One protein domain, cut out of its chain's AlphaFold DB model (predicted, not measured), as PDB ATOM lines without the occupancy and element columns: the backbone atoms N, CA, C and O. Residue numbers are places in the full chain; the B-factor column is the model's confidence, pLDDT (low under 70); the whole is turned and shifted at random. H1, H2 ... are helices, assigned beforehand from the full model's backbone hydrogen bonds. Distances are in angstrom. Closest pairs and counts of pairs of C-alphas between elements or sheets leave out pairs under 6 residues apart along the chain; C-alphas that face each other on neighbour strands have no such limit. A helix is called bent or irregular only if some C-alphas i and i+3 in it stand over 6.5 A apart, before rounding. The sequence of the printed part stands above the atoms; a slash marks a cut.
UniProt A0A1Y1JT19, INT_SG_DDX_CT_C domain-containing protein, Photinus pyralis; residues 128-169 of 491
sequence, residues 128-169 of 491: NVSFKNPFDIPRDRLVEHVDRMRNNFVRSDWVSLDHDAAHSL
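Overview. This is residues 128 to 169 of the 491 residues of the protein "INT_SG_DDX_CT_C domain-containing protein" of Photinus pyralis (UniProt A0A1Y1JT19). One long, kinked helix, H1, makes a bar along the longest axis, with the rest of the printed part looped to one side of it. Residues 128 to 138 form a loop leading into H1, and after H1 residues 155 to 162 fold back to a short second helix, H2, on the same side as that loop. The printed part has 42 residues with two named helices, H1 then H2, and no named strand; its class is all helix. The whole is compact, with a radius of gyration of the C-alphas of 10.1 A, and spans 27 by 25 by 15 A.

Along the chain. Start at C-alpha 128, at (115.943, -12.042, -14.866), and go along residues 128 to 138 to reach H1. Find C-alpha 139 at (119.857, -15.677, -1.622); from there H1, residues 139 to 154, runs 23.2 A to C-alpha 154 at (124.172, -31.527, -17.956). H1 is irregular: the C-alphas of Asp 140 and Val 143 are 8.0 A apart. Near residue 146 it has a kink of 27 degrees. Further on, H2 covers residues 163 to 167 and ends at C-alpha 167, at (110.069, -16.528, -23.134).

Arrangement. Go from H1 through the eight residues that follow it, a short link, and you come to H2. H1 and H2 are apart, with no C-alpha of the one within 8 A of the other. In H2 every O i to N i+4 pair is within hydrogen-bond range; in H1 10 of 12 are.

Size, cuts and confidence. Look at the C-alphas of Asp 140 and Ser 156 for the two farthest apart, 28.3 A. The printed part has no cut, and no link between its helices is long. In the B-factor column of this predicted model, the mean pLDDT of the printed part is 75.6; residues 128 to 129 and 156 to 169 are under 70.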
ATOM      1  N   ASN A 128     115.213 -10.943 -14.245       64.81
ATOM      2  CA  ASN A 128     115.943 -12.042 -14.866       64.81
ATOM      3  C   ASN A 128     117.397 -12.039 -14.384       64.81
ATOM      4  O   ASN A 128     118.125 -11.064 -14.592       64.81
ATOM      5  N   VAL A 129     117.820 -13.144 -13.775       67.00
ATOM      6  CA  VAL A 129     119.198 -13.356 -13.328       67.00
ATOM      7  C   VAL A 129     119.920 -14.205 -14.366       67.00
ATOM      8  O   VAL A 129     119.444 -15.264 -14.767       67.00
ATOM      9  N   SER A 130     121.083 -13.748 -14.829       70.69
ATOM     10  CA  SER A 130     121.903 -14.564 -15.725       70.69
ATOM     11  C   SER A 130     122.686 -15.609 -14.928       70.69
ATOM     12  O   SER A 130     123.273 -15.284 -13.900       70.69
ATOM     13  N   PHE A 131     122.802 -16.836 -15.441       75.06
ATOM     14  CA  PHE A 131     123.643 -17.876 -14.826       75.06
ATOM     15  C   PHE A 131     125.156 -17.627 -14.983       75.06
ATOM     16  O   PHE A 131     125.964 -18.453 -14.573       75.06
ATOM     17  N   LYS A 132     125.565 -16.509 -15.604       74.88
ATOM     18  CA  LYS A 132     126.982 -16.177 -15.822       74.88
ATOM     19  C   LYS A 132     127.648 -15.577 -14.592       74.88
ATOM     20  O   LYS A 132     128.827 -15.829 -14.368       74.88
ATOM     21  N   ASN A 133     126.920 -14.747 -13.851       80.81
ATOM     22  CA  ASN A 133     127.453 -14.042 -12.699       80.81
ATOM     23  C   ASN A 133     126.821 -14.595 -11.412       80.81
ATOM     24  O   ASN A 133     125.641 -14.341 -11.165       80.81
ATOM     25  N   PRO A 134     127.589 -15.304 -10.565       82.62
ATOM     26  CA  PRO A 134     127.080 -15.839  -9.305       82.62
ATOM     27  C   PRO A 134     126.558 -14.764  -8.343       82.62
ATOM     28  O   PRO A 134     125.668 -15.048  -7.548       82.62
ATOM     29  N   PHE A 135     127.085 -13.536  -8.420       83.06
ATOM     30  CA  PHE A 135     126.692 -12.434  -7.535       83.06
ATOM     31  C   PHE A 135     125.324 -11.831  -7.868       83.06
ATOM     32  O   PHE A 135     124.775 -11.102  -7.048       83.06
ATOM     33  N   ASP A 136     124.767 -12.135  -9.043       78.31
ATOM     34  CA  ASP A 136     123.435 -11.665  -9.430       78.31
ATOM     35  C   ASP A 136     122.316 -12.580  -8.896       78.31
ATOM     36  O   ASP A 136     121.141 -12.236  -9.011       78.31
ATOM     37  N   ILE A 137     122.656 -13.748  -8.334       82.44
ATOM     38  CA  ILE A 137     121.688 -14.719  -7.811       82.44
ATOM     39  C   ILE A 137     121.304 -14.330  -6.380       82.44
ATOM     40  O   ILE A 137     122.143 -14.411  -5.476       82.44
ATOM     41  N   PRO A 138     120.040 -13.941  -6.133       83.06
ATOM     42  CA  PRO A 138     119.614 -13.552  -4.803       83.06
ATOM     43  C   PRO A 138     119.494 -14.788  -3.899       83.06
ATOM     44  O   PRO A 138     119.249 -15.917  -4.339       83.06
ATOM     45  N   ARG A 139     119.715 -14.582  -2.597       86.75
ATOM     46  CA  ARG A 139     119.857 -15.677  -1.622       86.75
ATOM     47  C   ARG A 139     118.572 -16.484  -1.425       86.75
ATOM     48  O   ARG A 139     118.647 -17.676  -1.143       86.75
ATOM     49  N   ASP A 140     117.420 -15.845  -1.580       87.81
ATOM     50  CA  ASP A 140     116.087 -16.446  -1.489       87.81
ATOM     51  C   ASP A 140     115.825 -17.491  -2.588       87.81
ATOM     52  O   ASP A 140     115.097 -18.452  -2.349       87.81
ATOM     53  N   ARG A 141     116.461 -17.355  -3.762       84.75
ATOM     54  CA  ARG A 141     116.280 -18.262  -4.914       84.75
ATOM     55  C   ARG A 141     117.517 -19.081  -5.266       84.75
ATOM     56  O   ARG A 141     117.542 -19.726  -6.316       84.75
ATOM     57  N   LEU A 142     118.536 -19.082  -4.404       89.25
ATOM     58  CA  LEU A 142     119.828 -19.711  -4.677       89.25
ATOM     59  C   LEU A 142     119.696 -21.203  -5.004       89.25
ATOM     60  O   LEU A 142     120.246 -21.662  -5.998       89.25
ATOM     61  N   VAL A 143     118.946 -21.956  -4.193       91.50
ATOM     62  CA  VAL A 143     118.801 -23.413  -4.365       91.50
ATOM     63  C   VAL A 143     118.123 -23.748  -5.694       91.50
ATOM     64  O   VAL A 143     118.588 -24.623  -6.422       91.50
ATOM     65  N   GLU A 144     117.069 -23.012  -6.043       87.25
ATOM     66  CA  GLU A 144     116.345 -23.186  -7.304       87.25
ATOM     67  C   GLU A 144     117.229 -22.854  -8.513       87.25
ATOM     68  O   GLU A 144     117.283 -23.620  -9.477       87.25
ATOM     69  N   HIS A 145     117.974 -21.746  -8.456       85.25
ATOM     70  CA  HIS A 145     118.888 -21.360  -9.532       85.25
ATOM     71  C   HIS A 145     120.033 -22.360  -9.686       85.25
ATOM     72  O   HIS A 145     120.404 -22.678 -10.810       85.25
ATOM     73  N   VAL A 146     120.568 -22.899  -8.587       88.94
ATOM     74  CA  VAL A 146     121.609 -23.936  -8.631       88.94
ATOM     75  C   VAL A 146     121.098 -25.205  -9.306       88.94
ATOM     76  O   VAL A 146     121.805 -25.762 -10.144       88.94
ATOM     77  N   ASP A 147     119.869 -25.637  -9.017       87.81
ATOM     78  CA  ASP A 147     119.291 -26.808  -9.678       87.81
ATOM     79  C   ASP A 147     119.050 -26.563 -11.179       87.81
ATOM     80  O   ASP A 147     119.424 -27.385 -12.017       87.81
ATOM     81  N   ARG A 148     118.538 -25.384 -11.560       83.56
ATOM     82  CA  ARG A 148     118.411 -24.984 -12.976       83.56
ATOM     83  C   ARG A 148     119.766 -24.926 -13.686       83.56
ATOM     84  O   ARG A 148     119.888 -25.451 -14.791       83.56
ATOM     85  N   MET A 149     120.787 -24.341 -13.054       83.19
ATOM     86  CA  MET A 149     122.153 -24.278 -13.587       83.19
ATOM     87  C   MET A 149     122.741 -25.673 -13.776       83.19
ATOM     88  O   MET A 149     123.323 -25.949 -14.821       83.19
ATOM     89  N   ARG A 150     122.540 -26.576 -12.811       87.12
ATOM     90  CA  ARG A 150     122.969 -27.975 -12.907       87.12
ATOM     91  C   ARG A 150     122.268 -28.696 -14.059       87.12
ATOM     92  O   ARG A 150     122.925 -29.362 -14.854       87.12
ATOM     93  N   ASN A 151     120.952 -28.544 -14.176       83.31
ATOM     94  CA  ASN A 151     120.173 -29.155 -15.252       83.31
ATOM     95  C   ASN A 151     120.557 -28.602 -16.635       83.31
ATOM     96  O   ASN A 151     120.536 -29.347 -17.612       83.31
ATOM     97  N   ASN A 152     120.930 -27.323 -16.720       80.62
ATOM     98  CA  ASN A 152     121.447 -26.697 -17.939       80.62
ATOM     99  C   ASN A 152     122.860 -27.208 -18.278       80.62
ATOM    100  O   ASN A 152     123.096 -27.611 -19.408       80.62
ATOM    101  N   PHE A 153     123.755 -27.306 -17.288       81.81
ATOM    102  CA  PHE A 153     125.119 -27.833 -17.444       81.81
ATOM    103  C   PHE A 153     125.144 -29.252 -18.029       81.81
ATOM    104  O   PHE A 153     126.003 -29.594 -18.839       81.81
ATOM    105  N   VAL A 154     124.216 -30.104 -17.583       82.94
ATOM    106  CA  VAL A 154     124.172 -31.527 -17.956       82.94
ATOM    107  C   VAL A 154     123.535 -31.753 -19.336       82.94
ATOM    108  O   VAL A 154     123.750 -32.801 -19.943       82.94
ATOM    109  N   ARG A 155     122.772 -30.790 -19.871       74.31
ATOM    110  CA  ARG A 155     122.224 -30.869 -21.232       74.31
ATOM    111  C   ARG A 155     123.280 -30.379 -22.228       74.31
ATOM    112  O   ARG A 155     123.870 -29.325 -22.040       74.31
ATOM    113  N   SER A 156     123.512 -31.133 -23.304       58.28
ATOM    114  CA  SER A 156     124.542 -30.815 -24.311       58.28
ATOM    115  C   SER A 156     124.324 -29.471 -25.023       58.28
ATOM    116  O   SER A 156     125.287 -28.860 -25.484       58.28
ATOM    117  N   ASP A 157     123.081 -28.984 -25.061       62.50
ATOM    118  CA  ASP A 157     122.705 -27.690 -25.633       62.50
ATOM    119  C   ASP A 157     122.847 -26.587 -24.578       62.50
ATOM    120  O   ASP A 157     121.867 -26.059 -24.051       62.50
ATOM    121  N   TRP A 158     124.090 -26.267 -24.231       60.06
ATOM    122  CA  TRP A 158     124.408 -25.208 -23.280       60.06
ATOM    123  C   TRP A 158     123.835 -23.860 -23.730       60.06
ATOM    124  O   TRP A 158     124.366 -23.207 -24.632       60.06
ATOM    125  N   VAL A 159     122.789 -23.385 -23.052       61.56
ATOM    126  CA  VAL A 159     122.250 -22.034 -23.256       61.56
ATOM    127  C   VAL A 159     122.681 -21.173 -22.076       61.56
ATOM    128  O   VAL A 159     122.265 -21.386 -20.943       61.56
ATOM    129  N   SER A 160     123.511 -20.158 -22.331       59.38
ATOM    130  CA  SER A 160     124.017 -19.223 -21.305       59.38
ATOM    131  C   SER A 160     122.944 -18.332 -20.655       59.38
ATOM    132  O   SER A 160     123.277 -17.451 -19.861       59.38
ATOM    133  N   LEU A 161     121.681 -18.496 -21.042       58.44
ATOM    134  CA  LEU A 161     120.557 -17.669 -20.638       58.44
ATOM    135  C   LEU A 161     119.529 -18.530 -19.907       58.44
ATOM    136  O   LEU A 161     119.294 -19.679 -20.291       58.44
ATOM    137  N   ASP A 162     118.902 -17.963 -18.879       64.88
ATOM    138  CA  ASP A 162     117.692 -18.551 -18.324       64.88
ATOM    139  C   ASP A 162     116.638 -18.620 -19.440       64.88
ATOM    140  O   ASP A 162     116.330 -17.606 -20.074       64.88
ATOM    141  N   HIS A 163     116.137 -19.819 -19.741       61.69
ATOM    142  CA  HIS A 163     115.171 -20.014 -20.825       61.69
ATOM    143  C   HIS A 163     113.892 -19.208 -20.567       61.69
ATOM    144  O   HIS A 163     113.265 -18.722 -21.508       61.69
ATOM    145  N   ASP A 164     113.549 -18.997 -19.298       64.88
ATOM    146  CA  ASP A 164     112.395 -18.199 -18.893       64.88
ATOM    147  C   ASP A 164     112.541 -16.730 -19.324       64.88
ATOM    148  O   ASP A 164     111.566 -16.104 -19.746       64.88
ATOM    149  N   ALA A 165     113.771 -16.199 -19.345       65.44
ATOM    150  CA  ALA A 165     114.035 -14.841 -19.809       65.44
ATOM    151  C   ALA A 165     113.749 -14.688 -21.312       65.44
ATOM    152  O   ALA A 165     113.150 -13.692 -21.721       65.44
ATOM    153  N   ALA A 166     114.103 -15.682 -22.135       63.16
ATOM    154  CA  ALA A 166     113.805 -15.670 -23.571       63.16
ATOM    155  C   ALA A 166     112.291 -15.716 -23.852       63.16
ATOM    156  O   ALA A 166     111.813 -15.066 -24.782       63.16
ATOM    157  N   HIS A 167     111.529 -16.432 -23.022       67.44
ATOM    158  CA  HIS A 167     110.069 -16.528 -23.134       67.44
ATOM    159  C   HIS A 167     109.315 -15.337 -22.525       67.44
ATOM    160  O   HIS A 167     108.115 -15.193 -22.747       67.44
ATOM    161  N   SER A 168     110.009 -14.468 -21.787       68.69
ATOM    162  CA  SER A 168     109.448 -13.233 -21.229       68.69
ATOM    163  C   SER A 168     109.516 -12.033 -22.186       68.69
ATOM    164  O   SER A 168     109.013 -10.955 -21.862       68.69
ATOM    165  N   LEU A 169     110.126 -12.194 -23.369       69.81
ATOM    166  CA  LEU A 169     110.260 -11.116 -24.346       69.81
ATOM    167  C   LEU A 169     108.916 -10.815 -25.032       69.81
ATOM    168  O   LEU A 169     108.206 -11.737 -25.441       69.81
TER     169      LEU A 169